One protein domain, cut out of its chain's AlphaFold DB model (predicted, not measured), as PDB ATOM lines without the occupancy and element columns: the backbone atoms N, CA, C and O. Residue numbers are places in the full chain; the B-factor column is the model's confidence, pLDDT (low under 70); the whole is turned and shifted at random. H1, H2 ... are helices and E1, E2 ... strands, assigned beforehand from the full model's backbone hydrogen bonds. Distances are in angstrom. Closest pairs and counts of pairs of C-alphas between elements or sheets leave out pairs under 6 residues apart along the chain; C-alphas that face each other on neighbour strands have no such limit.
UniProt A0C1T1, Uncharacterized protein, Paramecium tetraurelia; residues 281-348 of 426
ATOM      1  N   THR A 281       4.401   2.493 -29.511       94.12
ATOM      2  CA  THR A 281       5.221   2.420 -28.293       94.12
ATOM      3  C   THR A 281       5.269   1.031 -27.653       94.12
ATOM      4  O   THR A 281       6.090   0.793 -26.774       94.12
ATOM      5  N   GLN A 282       4.402   0.109 -28.077       94.44
ATOM      6  CA  GLN A 282       4.426  -1.290 -27.644       94.44
ATOM      7  C   GLN A 282       5.463  -2.118 -28.417       94.44
ATOM      8  O   GLN A 282       5.820  -3.211 -27.984       94.44
ATOM      9  N   ALA A 283       5.964  -1.612 -29.546       93.56
ATOM     10  CA  ALA A 283       7.052  -2.230 -30.284       93.56
ATOM     11  C   ALA A 283       8.391  -1.916 -29.609       93.56
ATOM     12  O   ALA A 283       8.919  -0.805 -29.702       93.56
ATOM     13  N   THR A 284       8.945  -2.910 -28.926       92.38
ATOM     14  CA  THR A 284      10.270  -2.852 -28.300       92.38
ATOM     15  C   THR A 284      11.241  -3.781 -29.017       92.38
ATOM     16  O   THR A 284      10.820  -4.753 -29.641       92.38
ATOM     17  N   SER A 285      12.541  -3.523 -28.877       92.12
ATOM     18  CA  SER A 285      13.617  -4.291 -29.519       92.12
ATOM     19  C   SER A 285      13.585  -4.220 -31.050       92.12
ATOM     20  O   SER A 285      13.915  -5.188 -31.733       92.12
ATOM     21  N   MET A 286      13.181  -3.068 -31.587       93.75
ATOM     22  CA  MET A 286      13.141  -2.818 -33.029       93.75
ATOM     23  C   MET A 286      14.485  -2.276 -33.516       93.75
ATOM     24  O   MET A 286      15.171  -1.572 -32.780       93.75
ATOM     25  N   GLY A 287      14.880  -2.637 -34.738       90.94
ATOM     26  CA  GLY A 287      16.170  -2.234 -35.314       90.94
ATOM     27  C   GLY A 287      16.079  -1.135 -36.371       90.94
ATOM     28  O   GLY A 287      17.074  -0.464 -36.633       90.94
ATOM     29  N   ASP A 288      14.908  -0.961 -36.989       92.38
ATOM     30  CA  ASP A 288      14.711  -0.063 -38.125       92.38
ATOM     31  C   ASP A 288      13.225   0.271 -38.370       92.38
ATOM     32  O   ASP A 288      12.315  -0.261 -37.726       92.38
ATOM     33  N   ASP A 289      12.987   1.169 -39.331       91.38
ATOM     34  CA  ASP A 289      11.649   1.601 -39.741       91.38
ATOM     35  C   ASP A 289      10.817   0.472 -40.365       91.38
ATOM     36  O   ASP A 289       9.591   0.487 -40.259       91.38
ATOM     37  N   THR A 290      11.453  -0.521 -40.996       94.44
ATOM     38  CA  THR A 290      10.748  -1.640 -41.643       94.44
ATOM     39  C   THR A 290      10.100  -2.534 -40.592       94.44
ATOM     40  O   THR A 290       8.941  -2.934 -40.740       94.44
ATOM     41  N   ALA A 291      10.816  -2.807 -39.502       95.31
ATOM     42  CA  ALA A 291      10.304  -3.546 -38.358       95.31
ATOM     43  C   ALA A 291       9.146  -2.794 -37.679       95.31
ATOM     44  O   ALA A 291       8.099  -3.388 -37.406       95.31
ATOM     45  N   CYS A 292       9.282  -1.476 -37.490       94.75
ATOM     46  CA  CYS A 292       8.222  -0.636 -36.932       94.75
ATOM     47  C   CYS A 292       6.962  -0.597 -37.810       94.75
ATOM     48  O   CYS A 292       5.856  -0.792 -37.303       94.75
ATOM     49  N   GLU A 293       7.117  -0.394 -39.118       93.75
ATOM     50  CA  GLU A 293       6.002  -0.358 -40.071       93.75
ATOM     51  C   GLU A 293       5.291  -1.718 -40.170       93.75
ATOM     52  O   GLU A 293       4.069  -1.773 -40.318       93.75
ATOM     53  N   SER A 294       6.044  -2.816 -40.034       93.06
ATOM     54  CA  SER A 294       5.498  -4.178 -40.004       93.06
ATOM     55  C   SER A 294       4.701  -4.456 -38.728       93.06
ATOM     56  O   SER A 294       3.685  -5.150 -38.776       93.06
ATOM     57  N   PHE A 295       5.134  -3.911 -37.586       93.94
ATOM     58  CA  PHE A 295       4.404  -4.039 -36.325       93.94
ATOM     59  C   PHE A 295       3.061  -3.297 -36.370       93.94
ATOM     60  O   PHE A 295       2.021  -3.865 -36.016       93.94
ATOM     61  N   LEU A 296       3.086  -2.033 -36.803       94.12
ATOM     62  CA  LEU A 296       1.902  -1.207 -37.005       94.12
ATOM     63  C   LEU A 296       2.199  -0.124 -38.055       94.12
ATOM     64  O   LEU A 296       3.093   0.705 -37.894       94.12
ATOM     65  N   THR A 297       1.407  -0.114 -39.128       93.38
ATOM     66  CA  THR A 297       1.496   0.882 -40.201       93.38
ATOM     67  C   THR A 297       1.431   2.298 -39.638       93.38
ATOM     68  O   THR A 297       0.531   2.623 -38.861       93.38
ATOM     69  N   GLY A 298       2.360   3.159 -40.056       90.81
ATOM     70  CA  GLY A 298       2.440   4.529 -39.552       90.81
ATOM     71  C   GLY A 298       3.344   4.714 -38.330       90.81
ATOM     72  O   GLY A 298       3.400   5.823 -37.795       90.81
ATOM     73  N   CYS A 299       4.075   3.680 -37.916       93.88
ATOM     74  CA  CYS A 299       5.139   3.777 -36.921       93.88
ATOM     75  C   CYS A 299       6.516   3.982 -37.578       93.88
ATOM     76  O   CYS A 299       6.741   3.572 -38.712       93.88
ATOM     77  N   LEU A 300       7.435   4.624 -36.859       93.00
ATOM     78  CA  LEU A 300       8.845   4.792 -37.218       93.00
ATOM     79  C   LEU A 300       9.733   4.406 -36.048       93.00
ATOM     80  O   LEU A 300       9.308   4.487 -34.894       93.00
ATOM     81  N   TYR A 301      10.969   4.044 -36.365       93.44
ATOM     82  CA  TYR A 301      12.003   3.768 -35.389       93.44
ATOM     83  C   TYR A 301      12.399   5.042 -34.640       93.44
ATOM     84  O   TYR A 301      12.646   6.092 -35.235       93.44
ATOM     85  N   ASP A 302      12.467   4.955 -33.314       91.31
ATOM     86  CA  ASP A 302      12.799   6.088 -32.447       91.31
ATOM     87  C   ASP A 302      14.312   6.354 -32.334       91.31
ATOM     88  O   ASP A 302      14.726   7.326 -31.699       91.31
ATOM     89  N   GLY A 303      15.152   5.508 -32.941       88.50
ATOM     90  CA  GLY A 303      16.611   5.574 -32.829       88.50
ATOM     91  C   GLY A 303      17.187   4.856 -31.602       88.50
ATOM     92  O   GLY A 303      18.408   4.780 -31.470       88.50
ATOM     93  N   ASN A 304      16.337   4.311 -30.728       89.94
ATOM     94  CA  ASN A 304      16.684   3.784 -29.410       89.94
ATOM     95  C   ASN A 304      15.947   2.468 -29.075       89.94
ATOM     96  O   ASN A 304      15.566   2.213 -27.931       89.94
ATOM     97  N   GLY A 305      15.764   1.600 -30.068       90.50
ATOM     98  CA  GLY A 305      15.207   0.260 -29.868       90.50
ATOM     99  C   GLY A 305      13.679   0.186 -29.777       90.50
ATOM    100  O   GLY A 305      13.165  -0.889 -29.466       90.50
ATOM    101  N   SER A 306      12.935   1.268 -30.027       94.31
ATOM    102  CA  SER A 306      11.466   1.275 -29.982       94.31
ATOM    103  C   SER A 306      10.849   1.968 -31.201       94.31
ATOM    104  O   SER A 306      11.553   2.427 -32.101       94.31
ATOM    105  N   CYS A 307       9.516   2.012 -31.259       95.38
ATOM    106  CA  CYS A 307       8.792   2.727 -32.298       95.38
ATOM    107  C   CYS A 307       7.901   3.824 -31.725       95.38
ATOM    108  O   CYS A 307       7.291   3.702 -30.662       95.38
ATOM    109  N   VAL A 308       7.735   4.880 -32.508       94.19
ATOM    110  CA  VAL A 308       6.815   5.983 -32.234       94.19
ATOM    111  C   VAL A 308       5.966   6.256 -33.470       94.19
ATOM    112  O   VAL A 308       6.315   5.865 -34.581       94.19
ATOM    113  N   ALA A 309       4.809   6.894 -33.297       92.50
ATOM    114  CA  ALA A 309       3.977   7.268 -34.439       92.50
ATOM    115  C   ALA A 309       4.718   8.270 -35.334       92.50
ATOM    116  O   ALA A 309       5.350   9.186 -34.814       92.50
ATOM    117  N   LYS A 310       4.559   8.184 -36.662       89.25
ATOM    118  CA  LYS A 310       5.116   9.152 -37.637       89.25
ATOM    119  C   LYS A 310       4.793  10.614 -37.302       89.25
ATOM    120  O   LYS A 310       5.560  11.512 -37.628       89.25
ATOM    121  N   SER A 311       3.659  10.845 -36.646       87.75
ATOM    122  CA  SER A 311       3.168  12.152 -36.197       87.75
ATOM    123  C   SER A 311       3.619  12.556 -34.783       87.75
ATOM    124  O   SER A 311       3.229  13.621 -34.296       87.75
ATOM    125  N   ALA A 312       4.409  11.731 -34.090       91.38
ATOM    126  CA  ALA A 312       4.938  12.048 -32.765       91.38
ATOM    127  C   ALA A 312       5.837  13.291 -32.813       91.38
ATOM    128  O   ALA A 312       6.409  13.603 -33.851       91.38
ATOM    129  N   ALA A 313       5.974  14.012 -31.700       92.25
ATOM    130  CA  ALA A 313       6.816  15.208 -31.633       92.25
ATOM    131  C   ALA A 313       8.288  14.882 -31.938       92.25
ATOM    132  O   ALA A 313       8.748  13.782 -31.652       92.25
ATOM    133  N   CYS A 314       9.064  15.850 -32.444       92.75
ATOM    134  CA  CYS A 314      10.484  15.630 -32.751       92.75
ATOM    135  C   CYS A 314      11.294  15.105 -31.554       92.75
ATOM    136  O   CYS A 314      12.237  14.347 -31.734       92.75
ATOM    137  N   THR A 315      10.903  15.459 -30.331       92.69
ATOM    138  CA  THR A 315      11.547  14.999 -29.092       92.69
ATOM    139  C   THR A 315      11.357  13.511 -28.796       92.69
ATOM    140  O   THR A 315      11.994  13.003 -27.878       92.69
ATOM    141  N   ALA A 316      10.477  12.829 -29.534       92.56
ATOM    142  CA  ALA A 316      10.266  11.389 -29.444       92.56
ATOM    143  C   ALA A 316      11.309  10.582 -30.236       92.56
ATOM    144  O   ALA A 316      11.342   9.366 -30.103       92.56
ATOM    145  N   TYR A 317      12.148  11.247 -31.037       92.25
ATOM    146  CA  TYR A 317      13.161  10.604 -31.870       92.25
ATOM    147  C   TYR A 317      14.572  10.911 -31.374       92.25
ATOM    148  O   TYR A 317      14.865  11.982 -30.829       92.25
ATOM    149  N   THR A 318      15.474   9.981 -31.645       92.69
ATOM    150  CA  THR A 318      16.912  10.110 -31.453       92.69
ATOM    151  C   THR A 318      17.638   9.779 -32.751       92.69
ATOM    152  O   THR A 318      17.135   9.051 -33.607       92.69
ATOM    153  N   GLY A 319      18.811  10.368 -32.953       90.38
ATOM    154  CA  GLY A 319      19.575  10.162 -34.166       90.38
ATOM    155  C   GLY A 319      20.700  11.163 -34.400       90.38
ATOM    156  O   GLY A 319      21.070  11.980 -33.552       90.38
ATOM    157  N   THR A 320      21.260  11.065 -35.600       91.25
ATOM    158  CA  THR A 320      22.268  11.972 -36.146       91.25
ATOM    159  C   THR A 320      21.617  13.204 -36.776       91.25
ATOM    160  O   THR A 320      20.403  13.244 -36.982       91.25
ATOM    161  N   ALA A 321      22.429  14.195 -37.153       88.75
ATOM    162  CA  ALA A 321      21.980  15.338 -37.947       88.75
ATOM    163  C   ALA A 321      21.192  14.908 -39.196       88.75
ATOM    164  O   ALA A 321      20.155  15.492 -39.489       88.75
ATOM    165  N   ILE A 322      21.636  13.852 -39.885       87.75
ATOM    166  CA  ILE A 322      20.994  13.354 -41.108       87.75
ATOM    167  C   ILE A 322      19.674  12.654 -40.781       87.75
ATOM    168  O   ILE A 322      18.654  12.946 -41.396       87.75
ATOM    169  N   THR A 323      19.665  11.750 -39.800       88.19
ATOM    170  CA  THR A 323      18.456  10.968 -39.506       88.19
ATOM    171  C   THR A 323      17.359  11.828 -38.883       88.19
ATOM    172  O   THR A 323      16.199  11.654 -39.237       88.19
ATOM    173  N   CYS A 324      17.699  12.819 -38.046       90.94
ATOM    174  CA  CYS A 324      16.704  13.757 -37.521       90.94
ATOM    175  C   CYS A 324      16.019  14.571 -38.631       90.94
ATOM    176  O   CYS A 324      14.824  14.828 -38.529       90.94
ATOM    177  N   LEU A 325      16.731  14.938 -39.703       89.19
ATOM    178  CA  LEU A 325      16.150  15.695 -40.821       89.19
ATOM    179  C   LEU A 325      15.099  14.902 -41.613       89.19
ATOM    180  O   LEU A 325      14.280  15.508 -42.303       89.19
ATOM    181  N   ASN A 326      15.089  13.571 -41.497       86.50
ATOM    182  CA  ASN A 326      14.086  12.720 -42.139       86.50
ATOM    183  C   ASN A 326      12.754  12.690 -41.373       86.50
ATOM    184  O   ASN A 326      11.719  12.348 -41.947       86.50
ATOM    185  N   PHE A 327      12.749  13.066 -40.092       88.06
ATOM    186  CA  PHE A 327      11.538  13.130 -39.279       88.06
ATOM    187  C   PHE A 327      10.882  14.501 -39.418       88.06
ATOM    188  O   PHE A 327      11.577  15.505 -39.482       88.06
ATOM    189  N   LYS A 328       9.548  14.576 -39.428       81.50
ATOM    190  CA  LYS A 328       8.810  15.860 -39.454       81.50
ATOM    191  C   LYS A 328       8.151  16.221 -38.121       81.50
ATOM    192  O   LYS A 328       7.619  17.310 -37.941       81.50
ATOM    193  N   GLY A 329       8.187  15.306 -37.157       80.44
ATOM    194  CA  GLY A 329       7.537  15.513 -35.874       80.44
ATOM    195  C   GLY A 329       6.012  15.692 -36.001       80.44
ATOM    196  O   GLY A 329       5.402  15.390 -37.027       80.44
ATOM    197  N   SER A 330       5.385  16.279 -34.979       79.06
ATOM    198  CA  SER A 330       3.956  16.632 -35.013       79.06
ATOM    199  C   SER A 330       3.627  17.789 -35.959       79.06
ATOM    200  O   SER A 330       2.463  17.987 -36.303       79.06
ATOM    201  N   ASN A 331       4.632  18.546 -36.403       67.56
ATOM    202  CA  ASN A 331       4.475  19.639 -37.353       67.56
ATOM    203  C   ASN A 331       4.912  19.158 -38.743       67.56
ATOM    204  O   ASN A 331       6.017  19.444 -39.188       67.56
ATOM    205  N   GLN A 332       4.024  18.425 -39.421       70.06
ATOM    206  CA  GLN A 332       4.258  17.742 -40.708       70.06
ATOM    207  C   GLN A 332       4.814  18.630 -41.846       70.06
ATOM    208  O   GLN A 332       5.158  18.114 -42.912       70.06
ATOM    209  N   ALA A 333       4.890  19.948 -41.649       72.06
ATOM    210  CA  ALA A 333       5.508  20.893 -42.569       72.06
ATOM    211  C   ALA A 333       7.039  20.968 -42.423       72.06
ATOM    212  O   ALA A 333       7.729  21.114 -43.430       72.06
ATOM    213  N   ASN A 334       7.578  20.824 -41.208       79.88
ATOM    214  CA  ASN A 334       8.970  21.165 -40.910       79.88
ATOM    215  C   ASN A 334       9.759  19.946 -40.411       79.88
ATOM    216  O   ASN A 334       9.309  19.274 -39.483       79.88
ATOM    217  N   PRO A 335      10.944  19.655 -40.979       85.19
ATOM    218  CA  PRO A 335      11.771  18.557 -40.503       85.19
ATOM    219  C   PRO A 335      12.293  18.821 -39.083       85.19
ATOM    220  O   PRO A 335      12.452  19.969 -38.660       85.19
ATOM    221  N   CYS A 336      12.589  17.755 -38.349       91.69
ATOM    222  CA  CYS A 336      13.272  17.812 -37.071       91.69
ATOM    223  C   CYS A 336      14.760  18.128 -37.278       91.69
ATOM    224  O   CYS A 336      15.314  18.028 -38.371       91.69
ATOM    225  N   PHE A 337      15.426  18.522 -36.201       92.94
ATOM    226  CA  PHE A 337      16.841  18.858 -36.176       92.94
ATOM    227  C   PHE A 337      17.521  18.179 -34.991       92.94
ATOM    228  O   PHE A 337      16.889  17.958 -33.955       92.94
ATOM    229  N   GLN A 338      18.803  17.839 -35.120       94.38
ATOM    230  CA  GLN A 338      19.536  17.198 -34.031       94.38
ATOM    231  C   GLN A 338      19.808  18.202 -32.902       94.38
ATOM    232  O   GLN A 338      20.401  19.262 -33.095       94.38
ATOM    233  N   GLY A 339      19.349  17.864 -31.704       91.31
ATOM    234  CA  GLY A 339      19.652  18.550 -30.457       91.31
ATOM    235  C   GLY A 339      20.834  17.920 -29.716       91.31
ATOM    236  O   GLY A 339      21.553  17.058 -30.219       91.31
ATOM    237  N   VAL A 340      21.038  18.367 -28.478       87.62
ATOM    238  CA  VAL A 340      22.134  17.891 -27.625       87.62
ATOM    239  C   VAL A 340      21.934  16.413 -27.272       87.62
ATOM    240  O   VAL A 340      20.818  15.978 -26.986       87.62
ATOM    241  N   GLY A 341      23.021  15.635 -27.288       88.06
ATOM    242  CA  GLY A 341      22.997  14.216 -26.919       88.06
ATOM    243  C   GLY A 341      22.268  13.315 -27.920       88.06
ATOM    244  O   GLY A 341      21.799  12.250 -27.539       88.06
ATOM    245  N   GLY A 342      22.125  13.749 -29.178       89.06
ATOM    246  CA  GLY A 342      21.485  12.956 -30.231       89.06
ATOM    247  C   GLY A 342      19.957  12.922 -30.170       89.06
ATOM    248  O   GLY A 342      19.344  12.229 -30.969       89.06
ATOM    249  N   LYS A 343      19.310  13.673 -29.271       93.00
ATOM    250  CA  LYS A 343      17.845  13.816 -29.285       93.00
ATOM    251  C   LYS A 343      17.418  14.749 -30.404       93.00
ATOM    252  O   LYS A 343      17.968  15.842 -30.519       93.00
ATOM    253  N   CYS A 344      16.421  14.373 -31.191       93.94
ATOM    254  CA  CYS A 344      15.860  15.288 -32.172       93.94
ATOM    255  C   CYS A 344      14.983  16.346 -31.472       93.94
ATOM    256  O   CYS A 344      14.440  16.150 -30.384       93.94
ATOM    257  N   ARG A 345      14.859  17.513 -32.093       93.56
ATOM    258  CA  ARG A 345      13.992  18.618 -31.669       93.56
ATOM    259  C   ARG A 345      13.411  19.308 -32.891       93.56
ATOM    260  O   ARG A 345      13.810  19.019 -34.014       93.56
ATOM    261  N   ASN A 346      12.485  20.234 -32.682       91.56
ATOM    262  CA  ASN A 346      12.006  21.055 -33.786       91.56
ATOM    263  C   ASN A 346      13.164  21.894 -34.344       91.56
ATOM    264  O   ASN A 346      13.971  22.447 -33.583       91.56
ATOM    265  N   LYS A 347      13.232  21.964 -35.672       91.12
ATOM    266  CA  LYS A 347      14.120  22.874 -36.387       91.12
ATOM    267  C   LYS A 347      13.672  24.314 -36.152       91.12
ATOM    268  O   LYS A 347      12.478  24.597 -36.091       91.12
ATOM    269  N   THR A 348      14.638  25.203 -35.996       91.69
ATOM    270  CA  THR A 348      14.444  26.637 -35.756       91.69
ATOM    271  C   THR A 348      15.277  27.428 -36.752       91.69
ATOM    272  O   THR A 348      16.278  26.910 -37.250       91.69
TER     273      THR A 348
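This is residues 281 to 348 of the 426 residues of an uncharacterized protein of Paramecium tetraurelia (UniProt A0C1T1). With little regular structure, the domain is two small lobes in a row along its longest axis, each a short helix packed on a two-strand hairpin: H1 on E1 and E2, then H2 on E3 and E4. The 68 printed residues hold two named helices and four named strands, in the order H1 E1 E2 H2 E3 E4; the class is mixed, with 25 residues in named elements. Both sheets are antiparallel. The whole is compact, radius of gyration of the C-alphas 10.9 A, spanning 32 by 24 by 16 A.

H1, residues 289 to 295, starts at C-alpha (11.649, 1.601, -39.741) and is 9.8 A long. E1 is 299 to 301, E2 307 to 309. H2, 321 to 326, is 9.3 A long. E3 is 336 to 338; E4, 344 to 346, ends at C-alpha (12.006, 21.055, -33.786).

In the hairpin E1 and E2, N 300 and O 308 are 2.8 A apart, within hydrogen-bond range. The closest C-alphas of H1 and E1, Asp 289 and Tyr 301, are 4.9 A apart. H1 and H2 are apart. The closest C-alphas of H2 and E3, Ala 321 and Gln 338, are 5.0 A apart. In the hairpin E3 and E4, N 337 and O 345 are 2.8 A apart, within hydrogen-bond range. Every O i to N i+4 pair of H1 is within hydrogen-bond range, and 1 of 2 in H2.

The farthest C-alphas, Ser 294 and Thr 348, are 32.4 A apart. The printed part has no cut; the link E2 to H2 is long. Mean pLDDT of the printed part is 90.1; residue 331 is under 70.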